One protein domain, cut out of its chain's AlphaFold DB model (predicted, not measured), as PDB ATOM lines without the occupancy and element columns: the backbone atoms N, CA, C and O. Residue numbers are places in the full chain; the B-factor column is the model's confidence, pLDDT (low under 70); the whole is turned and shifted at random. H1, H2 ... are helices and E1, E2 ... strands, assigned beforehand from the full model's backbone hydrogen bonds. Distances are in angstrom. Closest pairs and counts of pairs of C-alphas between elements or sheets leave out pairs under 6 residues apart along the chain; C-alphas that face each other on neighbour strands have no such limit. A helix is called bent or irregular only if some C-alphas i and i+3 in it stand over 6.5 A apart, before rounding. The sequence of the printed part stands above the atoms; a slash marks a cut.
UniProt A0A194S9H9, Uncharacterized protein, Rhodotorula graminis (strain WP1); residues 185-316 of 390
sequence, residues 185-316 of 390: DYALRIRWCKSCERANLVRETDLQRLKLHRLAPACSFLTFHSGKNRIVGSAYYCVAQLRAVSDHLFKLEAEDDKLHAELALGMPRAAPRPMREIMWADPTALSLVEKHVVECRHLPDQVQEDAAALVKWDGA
ATOM      1  N   ASP A 185      27.974 -24.710  39.762       92.62
ATOM      2  CA  ASP A 185      28.641 -23.673  38.996       92.62
ATOM      3  C   ASP A 185      30.140 -23.969  38.989       92.62
ATOM      4  O   ASP A 185      30.852 -23.691  39.959       92.62
ATOM      5  N   TYR A 186      30.606 -24.597  37.906       93.94
ATOM      6  CA  TYR A 186      32.014 -24.955  37.738       93.94
ATOM      7  C   TYR A 186      32.916 -23.735  37.531       93.94
ATOM      8  O   TYR A 186      34.105 -23.828  37.825       93.94
ATOM      9  N   ALA A 187      32.359 -22.611  37.072       94.31
ATOM     10  CA  ALA A 187      33.091 -21.377  36.820       94.31
ATOM     11  C   ALA A 187      33.288 -20.571  38.114       94.31
ATOM     12  O   ALA A 187      34.347 -19.998  38.335       94.31
ATOM     13  N   LEU A 188      32.310 -20.601  39.026       94.56
ATOM     14  CA  LEU A 188      32.443 -20.045  40.380       94.56
ATOM     15  C   LEU A 188      33.010 -21.034  41.403       94.56
ATOM     16  O   LEU A 188      33.272 -20.646  42.542       94.56
ATOM     17  N   ARG A 189      33.171 -22.309  41.028       95.12
ATOM     18  CA  ARG A 189      33.586 -23.413  41.912       95.12
ATOM     19  C   ARG A 189      32.648 -23.615  43.110       95.12
ATOM     20  O   ARG A 189      33.076 -23.957  44.216       95.12
ATOM     21  N   ILE A 190      31.342 -23.410  42.915       93.56
ATOM     22  CA  ILE A 190      30.344 -23.460  43.996       93.56
ATOM     23  C   ILE A 190      29.160 -24.364  43.644       93.56
ATOM     24  O   ILE A 190      28.584 -24.291  42.560       93.56
ATOM     25  N   ARG A 191      28.722 -25.160  44.631       93.38
ATOM     26  CA  ARG A 191      27.388 -25.768  44.644       93.38
ATOM     27  C   ARG A 191      26.368 -24.889  45.346       93.38
ATOM     28  O   ARG A 191      26.523 -24.525  46.519       93.38
ATOM     29  N   TRP A 192      25.261 -24.647  44.661       91.06
ATOM     30  CA  TRP A 192      24.184 -23.795  45.131       91.06
ATOM     31  C   TRP A 192      22.894 -24.574  45.364       91.06
ATOM     32  O   TRP A 192      22.435 -25.349  44.523       91.06
ATOM     33  N   CYS A 193      22.234 -24.290  46.485       91.25
ATOM     34  CA  CYS A 193      20.780 -24.380  46.509       91.25
ATOM     35  C   CYS A 193      20.189 -23.120  45.855       91.25
ATOM     36  O   CYS A 193      20.810 -22.055  45.841       91.25
ATOM     37  N   LYS A 194      18.956 -23.224  45.345       88.88
ATOM     38  CA  LYS A 194      18.290 -22.125  44.625       88.88
ATOM     39  C   LYS A 194      18.168 -20.835  45.450       88.88
ATOM     40  O   LYS A 194      18.196 -19.751  44.878       88.88
ATOM     41  N   SER A 195      18.010 -20.932  46.773       91.62
ATOM     42  CA  SER A 195      17.932 -19.749  47.642       91.62
ATOM     43  C   SER A 195      19.282 -19.043  47.749       91.62
ATOM     44  O   SER A 195      19.346 -17.831  47.566       91.62
ATOM     45  N   CYS A 196      20.363 -19.793  47.985       92.75
ATOM     46  CA  CYS A 196      21.707 -19.227  48.069       92.75
ATOM     47  C   CYS A 196      22.172 -18.626  46.741       92.75
ATOM     48  O   CYS A 196      22.736 -17.538  46.775       92.75
ATOM     49  N   GLU A 197      21.902 -19.269  45.600       91.12
ATOM     50  CA  GLU A 197      22.232 -18.706  44.281       91.12
ATOM     51  C   GLU A 197      21.572 -17.332  44.089       91.12
ATOM     52  O   GLU A 197      22.244 -16.355  43.779       91.12
ATOM     53  N   ARG A 198      20.260 -17.226  44.339       89.56
ATOM     54  CA  ARG A 198      19.511 -15.967  44.175       89.56
ATOM     55  C   ARG A 198      19.984 -14.857  45.108       89.56
ATOM     56  O   ARG A 198      19.945 -13.697  44.720       89.56
ATOM     57  N   ALA A 199      20.382 -15.203  46.328       91.31
ATOM     58  CA  ALA A 199      20.781 -14.224  47.335       91.31
ATOM     59  C   ALA A 199      22.231 -13.742  47.180       91.31
ATOM     60  O   ALA A 199      22.553 -12.641  47.617       91.31
ATOM     61  N   ASN A 200      23.113 -14.563  46.600       92.38
ATOM     62  CA  ASN A 200      24.556 -14.308  46.608       92.38
ATOM     63  C   ASN A 200      25.145 -14.062  45.228       92.38
ATOM     64  O   ASN A 200      26.345 -13.825  45.135       92.38
ATOM     65  N   LEU A 201      24.347 -14.132  44.168       91.81
ATOM     66  CA  LEU A 201      24.839 -13.909  42.827       91.81
ATOM     67  C   LEU A 201      24.397 -12.545  42.298       91.81
ATOM     68  O   LEU A 201      23.208 -12.237  42.243       91.81
ATOM     69  N   VAL A 202      25.373 -11.738  41.894       91.69
ATOM     70  CA  VAL A 202      25.178 -10.359  41.442       91.69
ATOM     71  C   VAL A 202      25.692 -10.191  40.015       91.69
ATOM     72  O   VAL A 202      26.656 -10.844  39.620       91.69
ATOM     73  N   ARG A 203      25.043  -9.332  39.225       90.56
ATOM     74  CA  ARG A 203      25.512  -8.972  37.879       90.56
ATOM     75  C   ARG A 203      26.660  -7.987  37.947       90.56
ATOM     76  O   ARG A 203      26.700  -7.153  38.847       90.56
ATOM     77  N   GLU A 204      27.503  -8.007  36.923       89.81
ATOM     78  CA  GLU A 204      28.570  -7.021  36.742       89.81
ATOM     79  C   GLU A 204      28.072  -5.565  36.821       89.81
ATOM     80  O   GLU A 204      28.653  -4.732  37.512       89.81
ATOM     81  N   THR A 205      26.934  -5.263  36.193       88.06
ATOM     82  CA  THR A 205      26.328  -3.919  36.206       88.06
ATOM     83  C   THR A 205      25.850  -3.478  37.589       88.06
ATOM     84  O   THR A 205      25.787  -2.286  37.875       88.06
ATOM     85  N   ASP A 206      25.532  -4.431  38.465       89.88
ATOM     86  CA  ASP A 206      25.052  -4.175  39.819       89.88
ATOM     87  C   ASP A 206      26.218  -4.064  40.832       89.88
ATOM     88  O   ASP A 206      25.988  -3.704  41.990       89.88
ATOM     89  N   LEU A 207      27.473  -4.305  40.413       90.25
ATOM     90  CA  LEU A 207      28.651  -4.254  41.290       90.25
ATOM     91  C   LEU A 207      28.919  -2.873  41.876       90.25
ATOM     92  O   LEU A 207      29.395  -2.789  43.000       90.25
ATOM     93  N   GLN A 208      28.569  -1.797  41.169       87.00
ATOM     94  CA  GLN A 208      28.771  -0.422  41.648       87.00
ATOM     95  C   GLN A 208      28.037  -0.134  42.969       87.00
ATOM     96  O   GLN A 208      28.414   0.772  43.708       87.00
ATOM     97  N   ARG A 209      26.991  -0.909  43.289       88.88
ATOM     98  CA  ARG A 209      26.246  -0.794  44.552       88.88
ATOM     99  C   ARG A 209      26.972  -1.441  45.730       88.88
ATOM    100  O   ARG A 209      26.646  -1.168  46.884       88.88
ATOM    101  N   LEU A 210      27.926  -2.322  45.451       86.12
ATOM    102  CA  LEU A 210      28.759  -2.979  46.442       86.12
ATOM    103  C   LEU A 210      30.033  -2.139  46.561       86.12
ATOM    104  O   LEU A 210      30.740  -1.948  45.580       86.12
ATOM    105  N   LYS A 211      30.316  -1.601  47.752       90.88
ATOM    106  CA  LYS A 211      31.541  -0.832  48.030       90.88
ATOM    107  C   LYS A 211      32.768  -1.753  47.943       90.88
ATOM    108  O   LYS A 211      33.248  -2.238  48.961       90.88
ATOM    109  N   LEU A 212      33.202  -2.051  46.724       93.94
ATOM    110  CA  LEU A 212      34.265  -2.994  46.407       93.94
ATOM    111  C   LEU A 212      35.487  -2.254  45.879       93.94
ATOM    112  O   LEU A 212      35.384  -1.188  45.270       93.94
ATOM    113  N   HIS A 213      36.644  -2.874  46.058       92.19
ATOM    114  CA  HIS A 213      37.874  -2.445  45.431       92.19
ATOM    115  C   HIS A 213      37.733  -2.521  43.903       92.19
ATOM    116  O   HIS A 213      37.277  -3.527  43.352       92.19
ATOM    117  N   ARG A 214      38.161  -1.468  43.196       89.12
ATOM    118  CA  ARG A 214      37.976  -1.318  41.739       89.12
ATOM    119  C   ARG A 214      38.529  -2.496  40.930       89.12
ATOM    120  O   ARG A 214      37.959  -2.848  39.902       89.12
ATOM    121  N   LEU A 215      39.641  -3.081  41.376       89.62
ATOM    122  CA  LEU A 215      40.310  -4.201  40.697       89.62
ATOM    123  C   LEU A 215      39.798  -5.586  41.125       89.62
ATOM    124  O   LEU A 215      40.259  -6.585  40.582       89.62
ATOM    125  N   ALA A 216      38.842  -5.672  42.059       92.19
ATOM    126  CA  ALA A 216      38.326  -6.957  42.535       92.19
ATOM    127  C   ALA A 216      37.752  -7.855  41.419       92.19
ATOM    128  O   ALA A 216      38.050  -9.051  41.435       92.19
ATOM    129  N   PRO A 217      37.008  -7.333  40.418       91.31
ATOM    130  CA  PRO A 217      36.481  -8.171  39.338       91.31
ATOM    131  C   PRO A 217      37.570  -8.873  38.520       91.31
ATOM    132  O   PRO A 217      37.373 -10.007  38.104       91.31
ATOM    133  N   ALA A 218      38.744  -8.253  38.350       88.50
ATOM    134  CA  ALA A 218      39.834  -8.813  37.546       88.50
ATOM    135  C   ALA A 218      40.483 -10.066  38.163       88.50
ATOM    136  O   ALA A 218      41.135 -10.828  37.461       88.50
ATOM    137  N   CYS A 219      40.331 -10.262  39.475       90.56
ATOM    138  CA  CYS A 219      40.882 -11.405  40.212       90.56
ATOM    139  C   CYS A 219      39.787 -12.342  40.738       90.56
ATOM    140  O   CYS A 219      40.067 -13.225  41.546       90.56
ATOM    141  N   SER A 220      38.533 -12.125  40.337       94.38
ATOM    142  CA  SER A 220      37.390 -12.880  40.840       94.38
ATOM    143  C   SER A 220      36.863 -13.840  39.792       94.38
ATOM    144  O   SER A 220      36.836 -13.541  38.601       94.38
ATOM    145  N   PHE A 221      36.378 -14.986  40.255       95.12
ATOM    146  CA  PHE A 221      35.656 -15.915  39.401       95.12
ATOM    147  C   PHE A 221      34.310 -15.331  38.977       95.12
ATOM    148  O   PHE A 221      33.640 -14.638  39.751       95.12
ATOM    149  N   LEU A 222      33.913 -15.650  37.750       93.81
ATOM    150  CA  LEU A 222      32.663 -15.208  37.147       93.81
ATOM    151  C   LEU A 222      31.946 -16.376  36.473       93.81
ATOM    152  O   LEU A 222      32.546 -17.401  36.175       93.81
ATOM    153  N   THR A 223      30.655 -16.219  36.218       91.81
ATOM    154  CA  THR A 223      29.859 -17.178  35.444       91.81
ATOM    155  C   THR A 223      28.996 -16.451  34.427       91.81
ATOM    156  O   THR A 223      28.445 -15.383  34.706       91.81
ATOM    157  N   PHE A 224      28.837 -17.059  33.253       87.06
ATOM    158  CA  PHE A 224      27.869 -16.646  32.232       87.06
ATOM    159  C   PHE A 224      26.598 -17.507  32.257       87.06
ATOM    160  O   PHE A 224      25.652 -17.269  31.503       87.06
ATOM    161  N   HIS A 225      26.567 -18.533  33.109       69.38
ATOM    162  CA  HIS A 225      25.547 -19.571  33.121       69.38
ATOM    163  C   HIS A 225      24.907 -19.654  34.486       69.38
ATOM    164  O   HIS A 225      25.324 -20.455  35.315       69.38
ATOM    165  N   SER A 226      23.862 -18.879  34.748       58.09
ATOM    166  CA  SER A 226      23.088 -19.179  35.948       58.09
ATOM    167  C   SER A 226      21.648 -18.678  35.797       58.09
ATOM    168  O   SER A 226      21.415 -17.680  35.133       58.09
ATOM    169  N   GLY A 227      20.675 -19.429  36.332       56.41
ATOM    170  CA  GLY A 227      19.250 -19.080  36.489       56.41
ATOM    171  C   GLY A 227      18.302 -19.006  35.268       56.41
ATOM    172  O   GLY A 227      18.663 -18.631  34.159       56.41
ATOM    173  N   LYS A 228      17.008 -19.271  35.523       45.94
ATOM    174  CA  LYS A 228      15.882 -18.875  34.651       45.94
ATOM    175  C   LYS A 228      15.666 -17.358  34.826       45.94
ATOM    176  O   LYS A 228      15.563 -16.933  35.973       45.94
ATOM    177  N   ASN A 229      15.591 -16.577  33.743       52.38
ATOM    178  CA  ASN A 229      15.445 -15.097  33.685       52.38
ATOM    179  C   ASN A 229      16.738 -14.271  33.608       52.38
ATOM    180  O   ASN A 229      16.818 -13.187  34.188       52.38
ATOM    181  N   ARG A 230      17.761 -14.751  32.901       63.25
ATOM    182  CA  ARG A 230      19.039 -14.039  32.816       63.25
ATOM    183  C   ARG A 230      19.312 -13.479  31.441       63.25
ATOM    184  O   ARG A 230      18.981 -14.091  30.432       63.25
ATOM    185  N   ILE A 231      19.911 -12.292  31.441       61.41
ATOM    186  CA  ILE A 231      20.346 -11.608  30.229       61.41
ATOM    187  C   ILE A 231      21.540 -12.385  29.679       61.41
ATOM    188  O   ILE A 231      22.542 -12.568  30.376       61.41
ATOM    189  N   VAL A 232      21.399 -12.870  28.448       69.38
ATOM    190  CA  VAL A 232      22.448 -13.595  27.726       69.38
ATOM    191  C   VAL A 232      23.686 -12.705  27.607       69.38
ATOM    192  O   VAL A 232      23.572 -11.522  27.296       69.38
ATOM    193  N   GLY A 233      24.864 -13.267  27.881       73.50
ATOM    194  CA  GLY A 233      26.145 -12.564  27.754       73.50
ATOM    195  C   GLY A 233      26.532 -11.667  28.935       73.50
ATOM    196  O   GLY A 233      27.588 -11.049  28.889       73.50
ATOM    197  N   SER A 234      25.728 -11.589  30.003       83.88
ATOM    198  CA  SER A 234      26.129 -10.878  31.228       83.88
ATOM    199  C   SER A 234      27.000 -11.753  32.131       83.88
ATOM    200  O   SER A 234      26.647 -12.905  32.386       83.88
ATOM    201  N   ALA A 235      28.081 -11.186  32.672       91.06
ATOM    202  CA  ALA A 235      28.880 -11.820  33.716       91.06
ATOM    203  C   ALA A 235      28.213 -11.671  35.093       91.06
ATOM    204  O   ALA A 235      27.657 -10.622  35.445       91.06
ATOM    205  N   TYR A 236      28.282 -12.740  35.881       92.75
ATOM    206  CA  TYR A 236      27.789 -12.792  37.251       92.75
ATOM    207  C   TYR A 236      28.903 -13.196  38.205       92.75
ATOM    208  O   TYR A 236      29.730 -14.043  37.879       92.75
ATOM    209  N   TYR A 237      28.862 -12.645  39.412       94.50
ATOM    210  CA  TYR A 237      29.849 -12.874  40.457       94.50
ATOM    211  C   TYR A 237      29.170 -13.372  41.729       94.50
ATOM    212  O   TYR A 237      28.064 -12.944  42.075       94.50
ATOM    213  N   CYS A 238      29.854 -14.246  42.462       94.38
ATOM    214  CA  CYS A 238      29.479 -14.573  43.831       94.38
ATOM    215  C   CYS A 238      29.892 -13.424  44.758       94.38
ATOM    216  O   CYS A 238      31.076 -13.118  44.887       94.38
ATOM    217  N   VAL A 239      28.928 -12.815  45.449       93.50
ATOM    218  CA  VAL A 239      29.151 -11.680  46.358       93.50
ATOM    219  C   VAL A 239      30.150 -12.029  47.460       93.50
ATOM    220  O   VAL A 239      30.998 -11.206  47.788       93.50
ATOM    221  N   ALA A 240      30.080 -13.240  48.022       92.81
ATOM    222  CA  ALA A 240      30.986 -13.662  49.088       92.81
ATOM    223  C   ALA A 240      32.444 -13.773  48.601       92.81
ATOM    224  O   ALA A 240      33.342 -13.244  49.251       92.81
ATOM    225  N   GLN A 241      32.673 -14.395  47.438       93.69
ATOM    226  CA  GLN A 241      34.012 -14.501  46.839       93.69
ATOM    227  C   GLN A 241      34.549 -13.127  46.432       93.69
ATOM    228  O   GLN A 241      35.677 -12.780  46.768       93.69
ATOM    229  N   LEU A 242      33.721 -12.318  45.769       94.88
ATOM    230  CA  LEU A 242      34.107 -10.991  45.299       94.88
ATOM    231  C   LEU A 242      34.461 -10.045  46.458       94.88
ATOM    232  O   LEU A 242      35.428  -9.292  46.364       94.88
ATOM    233  N   ARG A 243      33.718 -10.106  47.572       95.38
ATOM    234  CA  ARG A 243      34.056  -9.366  48.800       95.38
ATOM    235  C   ARG A 243      35.375  -9.834  49.398       95.38
ATOM    236  O   ARG A 243      36.198  -8.992  49.718       95.38
ATOM    237  N   ALA A 244      35.619 -11.142  49.474       94.56
ATOM    238  CA  ALA A 244      36.882 -11.659  49.999       94.56
ATOM    239  C   ALA A 244      38.097 -11.170  49.184       94.56
ATOM    240  O   ALA A 244      39.099 -10.753  49.765       94.56
ATOM    241  N   VAL A 245      37.991 -11.161  47.849       94.88
ATOM    242  CA  VAL A 245      39.021 -10.592  46.962       94.88
ATOM    243  C   VAL A 245      39.162  -9.088  47.196       94.88
ATOM    244  O   VAL A 245      40.268  -8.591  47.370       94.88
ATOM    245  N   SER A 246      38.047  -8.359  47.255       96.12
ATOM    246  CA  SER A 246      38.040  -6.919  47.528       96.12
ATOM    247  C   SER A 246      38.719  -6.565  48.854       96.12
ATOM    248  O   SER A 246      39.552  -5.663  48.893       96.12
ATOM    249  N   ASP A 247      38.395  -7.276  49.930       96.44
ATOM    250  CA  ASP A 247      38.958  -7.052  51.261       96.44
ATOM    251  C   ASP A 247      40.461  -7.351  51.290       96.44
ATOM    252  O   ASP A 247      41.217  -6.674  51.984       96.44
ATOM    253  N   HIS A 248      40.913  -8.352  50.527       95.44
ATOM    254  CA  HIS A 248      42.335  -8.634  50.358       95.44
ATOM    255  C   HIS A 248      43.056  -7.487  49.640       95.44
ATOM    256  O   HIS A 248      44.107  -7.046  50.097       95.44
ATOM    257  N   LEU A 249      42.470  -6.951  48.567       94.56
ATOM    258  CA  LEU A 249      43.050  -5.824  47.832       94.56
ATOM    259  C   LEU A 249      43.140  -4.560  48.699       94.56
ATOM    260  O   LEU A 249      44.191  -3.931  48.720       94.56
ATOM    261  N   PHE A 250      42.108  -4.245  49.489       94.75
ATOM    262  CA  PHE A 250      42.164  -3.126  50.438       94.75
ATOM    263  C   PHE A 250      43.250  -3.299  51.510       94.75
ATOM    264  O   PHE A 250      43.871  -2.323  51.927       94.75
ATOM    265  N   LYS A 251      43.506  -4.534  51.965       95.44
ATOM    266  CA  LYS A 251      44.613  -4.808  52.897       95.44
ATOM    267  C   LYS A 251      45.969  -4.531  52.250       95.44
ATOM    268  O   LYS A 251      46.801  -3.893  52.883       95.44
ATOM    269  N   LEU A 252      46.161  -4.957  51.001       93.69
ATOM    270  CA  LEU A 252      47.389  -4.680  50.249       93.69
ATOM    271  C   LEU A 252      47.577  -3.180  49.986       93.69
ATOM    272  O   LEU A 252      48.693  -2.686  50.114       93.69
ATOM    273  N   GLU A 253      46.502  -2.443  49.679       91.31
ATOM    274  CA  GLU A 253      46.551  -0.976  49.565       91.31
ATOM    275  C   GLU A 253      47.023  -0.332  50.872       91.31
ATOM    276  O   GLU A 253      47.938   0.486  50.864       91.31
ATOM    277  N   ALA A 254      46.461  -0.752  52.008       91.56
ATOM    278  CA  ALA A 254      46.858  -0.228  53.310       91.56
ATOM    279  C   ALA A 254      48.314  -0.575  53.681       91.56
ATOM    280  O   ALA A 254      48.954   0.176  54.418       91.56
ATOM    281  N   GLU A 255      48.839  -1.711  53.219       91.00
ATOM    282  CA  GLU A 255      50.249  -2.084  53.390       91.00
ATOM    283  C   GLU A 255      51.175  -1.232  52.517       91.00
ATOM    284  O   GLU A 255      52.169  -0.713  53.025       91.00
ATOM    285  N   ASP A 256      50.823  -1.019  51.247       87.44
ATOM    286  CA  ASP A 256      51.537  -0.083  50.374       87.44
ATOM    287  C   ASP A 256      51.576   1.321  50.991       87.44
ATOM    288  O   ASP A 256      52.628   1.955  51.018       87.44
ATOM    289  N   ASP A 257      50.448   1.813  51.510       85.12
ATOM    290  CA  ASP A 257      50.352   3.158  52.083       85.12
ATOM    291  C   ASP A 257      51.245   3.316  53.322       85.12
ATOM    292  O   ASP A 257      51.882   4.356  53.502       85.12
ATOM    293  N   LYS A 258      51.358   2.269  54.152       86.94
ATOM    294  CA  LYS A 258      52.304   2.242  55.280       86.94
ATOM    295  C   LYS A 258      53.750   2.297  54.800       86.94
ATOM    296  O   LYS A 258      54.512   3.112  55.310       86.94
ATOM    297  N   LEU A 259      54.110   1.489  53.801       83.69
ATOM    298  CA  LEU A 259      55.456   1.491  53.216       83.69
ATOM    299  C   LEU A 259      55.795   2.858  52.601       83.69
ATOM    300  O   LEU A 259      56.887   3.384  52.809       83.69
ATOM    301  N   HIS A 260      54.847   3.468  51.887       79.06
ATOM    302  CA  HIS A 260      54.999   4.809  51.327       79.06
ATOM    303  C   HIS A 260      55.173   5.884  52.410       79.06
ATOM    304  O   HIS A 260      55.988   6.794  52.233       79.06
ATOM    305  N   ALA A 261      54.441   5.783  53.525       81.81
ATOM    306  CA  ALA A 261      54.554   6.707  54.651       81.81
ATOM    307  C   ALA A 261      55.889   6.563  55.404       81.81
ATOM    308  O   ALA A 261      56.517   7.573  55.721       81.81
ATOM    309  N   GLU A 262      56.353   5.332  55.648       80.00
ATOM    310  CA  GLU A 262      57.643   5.042  56.298       80.00
ATOM    311  C   GLU A 262      58.837   5.546  55.480       80.00
ATOM    312  O   GLU A 262      59.811   6.045  56.042       80.00
ATOM    313  N   LEU A 263      58.743   5.487  54.148       75.69
ATOM    314  CA  LEU A 263      59.761   6.016  53.234       75.69
ATOM    315  C   LEU A 263      59.745   7.554  53.114       75.69
ATOM    316  O   LEU A 263      60.545   8.105  52.361       75.69
ATOM    317  N   ALA A 264      58.863   8.248  53.849       62.66
ATOM    318  CA  ALA A 264      58.791   9.707  53.978       62.66
ATOM    319  C   ALA A 264      58.832  10.480  52.644       62.66
ATOM    320  O   ALA A 264      59.346  11.597  52.580       62.66
ATOM    321  N   LEU A 265      58.269   9.919  51.567       61.53
ATOM    322  CA  LEU A 265      58.375  10.530  50.238       61.53
ATOM    323  C   LEU A 265      57.572  11.828  50.084       61.53
ATOM    324  O   LEU A 265      57.740  12.505  49.076       61.53
ATOM    325  N   GLY A 266      56.703  12.195  51.037       59.09
ATOM    326  CA  GLY A 266      55.951  13.463  51.037       59.09
ATOM    327  C   GLY A 266      55.043  13.689  49.817       59.09
ATOM    328  O   GLY A 266      54.372  14.715  49.728       59.09
ATOM    329  N   MET A 267      55.013  12.740  48.881       60.75
ATOM    330  CA  MET A 267      54.267  12.793  47.639       60.75
ATOM    331  C   MET A 267      53.002  11.946  47.770       60.75
ATOM    332  O   MET A 267      53.066  10.826  48.285       60.75
ATOM    333  N   PRO A 268      51.850  12.448  47.289       60.88
ATOM    334  CA  PRO A 268      50.660  11.623  47.168       60.88
ATOM    335  C   PRO A 268      50.956  10.426  46.258       60.88
ATOM    336  O   PRO A 268      51.684  10.546  45.268       60.88
ATOM    337  N   ARG A 269      50.380   9.267  46.597       63.59
ATOM    338  CA  ARG A 269      50.506   8.046  45.796       63.59
ATOM    339  C   ARG A 269      50.092   8.335  44.351       63.59
ATOM    340  O   ARG A 269      49.080   8.996  44.105       63.59
ATOM    341  N   ALA A 270      50.865   7.815  43.398       65.50
ATOM    342  CA  ALA A 270      50.481   7.852  41.995       65.50
ATOM    343  C   ALA A 270      49.109   7.184  41.821       65.50
ATOM    344  O   ALA A 270      48.827   6.149  42.430       65.50
ATOM    345  N   ALA A 271      48.252   7.786  40.995       67.25
ATOM    346  CA  ALA A 271      46.942   7.217  40.712       67.25
ATOM    347  C   ALA A 271      47.088   5.760  40.222       67.25
ATOM    348  O   ALA A 271      48.028   5.468  39.476       67.25
ATOM    349  N   PRO A 272      46.172   4.850  40.606       67.00
ATOM    350  CA  PRO A 272      46.219   3.465  40.156       67.00
ATOM    351  C   PRO A 272      46.284   3.389  38.630       67.00
ATOM    352  O   PRO A 272      45.435   3.969  37.938       67.00
ATOM    353  N   ARG A 273      47.276   2.662  38.105       78.69
ATOM    354  CA  ARG A 273      47.437   2.484  36.662       78.69
ATOM    355  C   ARG A 273      46.258   1.693  36.088       78.69
ATOM    356  O   ARG A 273      45.711   0.806  36.748       78.69
ATOM    357  N   PRO A 274      45.827   1.978  34.851       79.44
ATOM    358  CA  PRO A 274      44.894   1.104  34.161       79.44
ATOM    359  C   PRO A 274      45.544  -0.265  33.917       79.44
ATOM    360  O   PRO A 274      46.750  -0.366  33.711       79.44
ATOM    361  N   MET A 275      44.728  -1.321  33.869       73.50
ATOM    362  CA  MET A 275      45.192  -2.715  33.761       73.50
ATOM    363  C   MET A 275      46.220  -2.938  32.647       73.50
ATOM    364  O   MET A 275      47.235  -3.597  32.855       73.50
ATOM    365  N   ARG A 276      45.982  -2.342  31.472       77.69
ATOM    366  CA  ARG A 276      46.894  -2.451  30.329       77.69
ATOM    367  C   ARG A 276      48.308  -1.984  30.681       77.69
ATOM    368  O   ARG A 276      49.242  -2.585  30.195       77.69
ATOM    369  N   GLU A 277      48.449  -0.954  31.518       78.69
ATOM    370  CA  GLU A 277      49.729  -0.360  31.929       78.69
ATOM    371  C   GLU A 277      50.417  -1.173  33.018       78.69
ATOM    372  O   GLU A 277      51.632  -1.324  32.997       78.69
ATOM    373  N   ILE A 278      49.636  -1.778  33.915       79.31
ATOM    374  CA  ILE A 278      50.147  -2.705  34.928       79.31
ATOM    375  C   ILE A 278      50.831  -3.911  34.264       79.31
ATOM    376  O   ILE A 278      51.884  -4.354  34.711       79.31
ATOM    377  N   MET A 279      50.249  -4.431  33.180       75.44
ATOM    378  CA  MET A 279      50.721  -5.653  32.521       75.44
ATOM    379  C   MET A 279      52.126  -5.565  31.920       75.44
ATOM    380  O   MET A 279      52.808  -6.584  31.855       75.44
ATOM    381  N   TRP A 280      52.523  -4.396  31.417       74.56
ATOM    382  CA  TRP A 280      53.826  -4.196  30.771       74.56
ATOM    383  C   TRP A 280      54.802  -3.398  31.632       74.56
ATOM    384  O   TRP A 280      55.937  -3.168  31.215       74.56
ATOM    385  N   ALA A 281      54.375  -2.961  32.813       74.81
ATOM    386  CA  ALA A 281      55.241  -2.258  33.736       74.81
ATOM    387  C   ALA A 281      56.344  -3.178  34.274       74.81
ATOM    388  O   ALA A 281      56.160  -4.386  34.441       74.81
ATOM    389  N   ASP A 282      57.487  -2.574  34.593       78.38
ATOM    390  CA  ASP A 282      58.550  -3.239  35.338       78.38
ATOM    391  C   ASP A 282      57.989  -3.771  36.676       78.38
ATOM    392  O   ASP A 282      57.414  -2.985  37.442       78.38
ATOM    393  N   PRO A 283      58.156  -5.071  36.998       75.81
ATOM    394  CA  PRO A 283      57.693  -5.659  38.254       75.81
ATOM    395  C   PRO A 283      58.178  -4.923  39.508       75.81
ATOM    396  O   PRO A 283      57.490  -4.929  40.530       75.81
ATOM    397  N   THR A 284      59.347  -4.282  39.457       77.69
ATOM    398  CA  THR A 284      59.894  -3.510  40.584       77.69
ATOM    399  C   THR A 284      59.143  -2.201  40.817       77.69
ATOM    400  O   THR A 284      59.029  -1.759  41.958       77.69
ATOM    401  N   ALA A 285      58.553  -1.636  39.763       78.56
ATOM    402  CA  ALA A 285      57.773  -0.408  39.812       78.56
ATOM    403  C   ALA A 285      56.310  -0.638  40.218       78.56
ATOM    404  O   ALA A 285      55.576   0.335  40.372       78.56
ATOM    405  N   LEU A 286      55.859  -1.891  40.345       82.25
ATOM    406  CA  LEU A 286      54.485  -2.225  40.717       82.25
ATOM    407  C   LEU A 286      54.267  -2.161  42.234       82.25
ATOM    408  O   LEU A 286      55.056  -2.687  43.027       82.25
ATOM    409  N   SER A 287      53.139  -1.577  42.618       85.75
ATOM    410  CA  SER A 287      52.601  -1.639  43.981       85.75
ATOM    411  C   SER A 287      52.186  -3.071  44.363       85.75
ATOM    412  O   SER A 287      52.048  -3.931  43.486       85.75
ATOM    413  N   LEU A 288      51.998  -3.370  45.654       89.44
ATOM    414  CA  LEU A 288      51.609  -4.716  46.108       89.44
ATOM    415  C   LEU A 288      50.287  -5.170  45.478       89.44
ATOM    416  O   LEU A 288      50.157  -6.320  45.052       89.44
ATOM    417  N   VAL A 289      49.334  -4.248  45.348       89.50
ATOM    418  CA  VAL A 289      48.037  -4.480  44.695       89.50
ATOM    419  C   VAL A 289      48.218  -4.857  43.229       89.50
ATOM    420  O   VAL A 289      47.660  -5.848  42.764       89.50
ATOM    421  N   GLU A 290      49.010  -4.080  42.490       88.62
ATOM    422  CA  GLU A 290      49.255  -4.315  41.066       88.62
ATOM    423  C   GLU A 290      49.962  -5.658  40.837       88.62
ATOM    424  O   GLU A 290      49.565  -6.413  39.950       88.62
ATOM    425  N   LYS A 291      50.950  -5.997  41.676       90.06
ATOM    426  CA  LYS A 291      51.629  -7.305  41.648       90.06
ATOM    427  C   LYS A 291      50.643  -8.452  41.849       90.06
ATOM    428  O   LYS A 291      50.629  -9.392  41.056       90.06
ATOM    429  N   HIS A 292      49.791  -8.349  42.868       91.00
ATOM    430  CA  HIS A 292      48.787  -9.370  43.160       91.00
ATOM    431  C   HIS A 292      47.798  -9.553  42.003       91.00
ATOM    432  O   HIS A 292      47.462 -10.680  41.645       91.00
ATOM    433  N   VAL A 293      47.363  -8.454  41.382       89.75
ATOM    434  CA  VAL A 293      46.440  -8.491  40.244       89.75
ATOM    435  C   VAL A 293      47.072  -9.160  39.021       89.75
ATOM    436  O   VAL A 293      46.416  -9.967  38.363       89.75
ATOM    437  N   VAL A 294      48.349  -8.888  38.733       88.19
ATOM    438  CA  VAL A 294      49.082  -9.563  37.646       88.19
ATOM    439  C   VAL A 294      49.202 -11.062  37.896       88.19
ATOM    440  O   VAL A 294      49.028 -11.844  36.963       88.19
ATOM    441  N   GLU A 295      49.478 -11.464  39.137       87.94
ATOM    442  CA  GLU A 295      49.610 -12.873  39.512       87.94
ATOM    443  C   GLU A 295      48.265 -13.612  39.433       87.94
ATOM    444  O   GLU A 295      48.188 -14.716  38.896       87.94
ATOM    445  N   CYS A 296      47.184 -12.994  39.917       87.38
ATOM    446  CA  CYS A 296      45.900 -13.677  40.070       87.38
ATOM    447  C   CYS A 296      45.018 -13.666  38.818       87.38
ATOM    448  O   CYS A 296      44.108 -14.487  38.733       87.38
ATOM    449  N   ARG A 297      45.266 -12.791  37.835       85.06
ATOM    450  CA  ARG A 297      44.398 -12.652  36.644       85.06
ATOM    451  C   ARG A 297      44.269 -13.916  35.795       85.06
ATOM    452  O   ARG A 297      43.253 -14.104  35.144       85.06
ATOM    453  N   HIS A 298      45.299 -14.761  35.777       88.81
ATOM    454  CA  HIS A 298      45.309 -15.967  34.948       88.81
ATOM    455  C   HIS A 298      44.401 -17.053  35.522       88.81
ATOM    456  O   HIS A 298      43.899 -17.894  34.785       88.81
ATOM    457  N   LEU A 299      44.171 -17.024  36.837       91.81
ATOM    458  CA  LEU A 299      43.414 -18.063  37.513       91.81
ATOM    459  C   LEU A 299      41.930 -18.063  37.102       91.81
ATOM    460  O   LEU A 299      41.438 -19.137  36.769       91.81
ATOM    461  N   PRO A 300      41.205 -16.923  37.054       92.81
ATOM    462  CA  PRO A 300      39.859 -16.885  36.491       92.81
ATOM    463  C   PRO A 300      39.769 -17.441  35.066       92.81
ATOM    464  O   PRO A 300      38.838 -18.195  34.797       92.81
ATOM    465  N   ASP A 301      40.729 -17.122  34.190       91.19
ATOM    466  CA  ASP A 301      40.747 -17.606  32.802       91.19
ATOM    467  C   ASP A 301      40.890 -19.136  32.750       91.19
ATOM    468  O   ASP A 301      40.074 -19.814  32.125       91.19
ATOM    469  N   GLN A 302      41.852 -19.696  33.492       93.44
ATOM    470  CA  GLN A 302      42.030 -21.151  33.614       93.44
ATOM    471  C   GLN A 302      40.781 -21.831  34.183       93.44
ATOM    472  O   GLN A 302      40.336 -22.864  33.688       93.44
ATOM    473  N   VAL A 303      40.162 -21.228  35.202       94.81
ATOM    474  CA  VAL A 303      38.923 -21.739  35.795       94.81
ATOM    475  C   VAL A 303      37.764 -21.716  34.791       94.81
ATOM    476  O   VAL A 303      36.944 -22.634  34.823       94.81
ATOM    477  N   GLN A 304      37.682 -20.731  33.886       93.06
ATOM    478  CA  GLN A 304      36.680 -20.734  32.807       93.06
ATOM    479  C   GLN A 304      36.899 -21.892  31.830       93.06
ATOM    480  O   GLN A 304      35.936 -22.573  31.463       93.06
ATOM    481  N   GLU A 305      38.142 -22.126  31.411       92.62
ATOM    482  CA  GLU A 305      38.480 -23.222  30.497       92.62
ATOM    483  C   GLU A 305      38.169 -24.585  31.132       92.62
ATOM    484  O   GLU A 305      37.465 -25.413  30.541       92.62
ATOM    485  N   ASP A 306      38.578 -24.769  32.387       94.06
ATOM    486  CA  ASP A 306      38.247 -25.942  33.191       94.06
ATOM    487  C   ASP A 306      36.737 -26.121  33.347       94.06
ATOM    488  O   ASP A 306      36.219 -27.234  33.249       94.06
ATOM    489  N   ALA A 307      36.001 -25.038  33.605       93.00
ATOM    490  CA  ALA A 307      34.553 -25.089  33.748       93.00
ATOM    491  C   ALA A 307      33.883 -25.574  32.460       93.00
ATOM    492  O   ALA A 307      32.987 -26.414  32.524       93.00
ATOM    493  N   ALA A 308      34.341 -25.111  31.294       90.81
ATOM    494  CA  ALA A 308      33.844 -25.592  30.009       90.81
ATOM    495  C   ALA A 308      34.129 -27.091  29.810       90.81
ATOM    496  O   ALA A 308      33.246 -27.836  29.367       90.81
ATOM    497  N   ALA A 309      35.326 -27.558  30.187       91.56
ATOM    498  CA  ALA A 309      35.679 -28.977  30.145       91.56
ATOM    499  C   ALA A 309      34.791 -29.820  31.080       91.56
ATOM    500  O   ALA A 309      34.283 -30.867  30.672       91.56
ATOM    501  N   LEU A 310      34.542 -29.336  32.299       91.62
ATOM    502  CA  LEU A 310      33.693 -29.999  33.291       91.62
ATOM    503  C   LEU A 310      32.229 -30.058  32.859       91.62
ATOM    504  O   LEU A 310      31.625 -31.122  32.953       91.62
ATOM    505  N   VAL A 311      31.664 -28.969  32.324       89.69
ATOM    506  CA  VAL A 311      30.291 -28.960  31.785       89.69
ATOM    507  C   VAL A 311      30.147 -29.989  30.665       89.69
ATOM    508  O   VAL A 311      29.174 -30.744  30.635       89.69
ATOM    509  N   LYS A 312      31.127 -30.053  29.756       88.62
ATOM    510  CA  LYS A 312      31.132 -31.029  28.661       88.62
ATOM    511  C   LYS A 312      31.185 -32.467  29.184       88.62
ATOM    512  O   LYS A 312      30.450 -33.314  28.683       88.62
ATOM    513  N   TRP A 313      32.034 -32.741  30.173       89.31
ATOM    514  CA  TRP A 313      32.159 -34.066  30.786       89.31
ATOM    515  C   TRP A 313      30.889 -34.472  31.558       89.31
ATOM    516  O   TRP A 313      30.386 -35.588  31.399       89.31
ATOM    517  N   ASP A 314      30.318 -33.555  32.339       86.38
ATOM    518  CA  ASP A 314      29.125 -33.795  33.158       86.38
ATOM    519  C   ASP A 314      27.882 -34.050  32.286       86.38
ATOM    520  O   ASP A 314      27.076 -34.929  32.582       86.38
ATOM    521  N   GLY A 315      27.777 -33.369  31.139       82.50
ATOM    522  CA  GLY A 315      26.713 -33.587  30.154       82.50
ATOM    523  C   GLY A 315      26.887 -34.813  29.244       82.50
ATOM    524  O   GLY A 315      25.943 -35.178  28.542       82.50
ATOM    525  N   ALA A 316      28.063 -35.449  29.215       81.44
ATOM    526  CA  ALA A 316      28.329 -36.590  28.340       81.44
ATOM    527  C   ALA A 316      27.603 -37.866  28.807       81.44
ATOM    528  O   ALA A 316      27.549 -38.174  30.000       81.44
TER     529      ALA A 316
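This is residues 185 to 316 of the 390 residues of an uncharacterized protein of Rhodotorula graminis (strain WP1) (UniProt A0A194S9H9). Two long helices, H4 and H7, run nearly opposite ways along a loose rod, shifted lengthwise and apart, with short H3 and H6 in the space between them. The small two-strand sheet E2 - E3, with H1 and H2 near it, makes a little head where H4 begins; at the far end of H4, residues 262 to 267, of which 262 belongs to H4, stick out before the chain folds back to H5 near H6. The printed part has 132 residues, with seven named helices and three named strands in the order E1 H1 E2 H2 H3 E3 H4 H5 H6 H7; the sheet is antiparallel and the class is mostly helix. The whole is loose, with a radius of gyration of the C-alphas of 17.4 A, and spans 59 by 28 by 21 A.

E2, residues 201 to 203, and E3, residues 236 to 238, are antiparallel neighbours at 145 degrees; N 202 and O 237 are 3.0 A apart, N 237 and O 202 are 2.9 A apart, both within hydrogen-bond range. Residues 222 to 223 pair antiparallel with residues 236 to 237 of E3. H1, residues 194 to 200, is close but not clearly touching H4, residues 239 to 262: the closest C-alphas, of Asn 200 and Val 239, are 5.3 A apart. H3, residues 216 to 219, touches residues 242 to 249 of H4, with the closest C-alphas, of Ala 216 and Ser 246, 5.0 A apart. H6, residues 288 to 296, touches residues 249 to 256 of H4, closest at the C-alphas of Leu 252 and Val 289, 5.6 A apart; they run opposite ways at a steep tilt of 37 degrees, only just past shallow. H5, residues 275 to 280, only just touches H6, with 3 pairs of C-alphas within 8 A, the closest being those of Ile 278 and Glu 290, 6.4 A apart; they are about perpendicular at 86 degrees. H7, residues 298 to 315, is apart from H4 and close but not clearly touching H3, with the C-alphas of Cys 219 and Pro 300 closest at 6.7 A. In H1, H4, H6 and H7 every O i to N i+4 pair is within hydrogen-bond range; H5 has 1 of 2, H2, residues 204 to 209, has 0 of 2 but 2 of 3 O i to N i+3 pairs, and H3 is too short for an O i to N i+4 pair.

E1, residues 190 to 192, pairs with no named strand and begins at C-alpha 190, (30.344, -23.460, 43.996). H4 is 34.5 A long from C-alpha 239 at (29.151, -11.680, 46.358), H7 is 26.1 A long and ends at C-alpha 315, (26.713, -33.587, 30.154), and H6 is 12.2 A long. H2 is irregular, but only just: C-alphas 205 and 208 are 6.9 A apart.

The two C-alphas farthest apart, of Gly 266 and Ala 316, are 61.5 A apart. The printed part has no cut; the links H3 to E3 and H4 to H5 are long, with 16 and 12 residues. The mean pLDDT of the printed part is 85.3, and residues 225 to 232 and 264 to 272 are under 70.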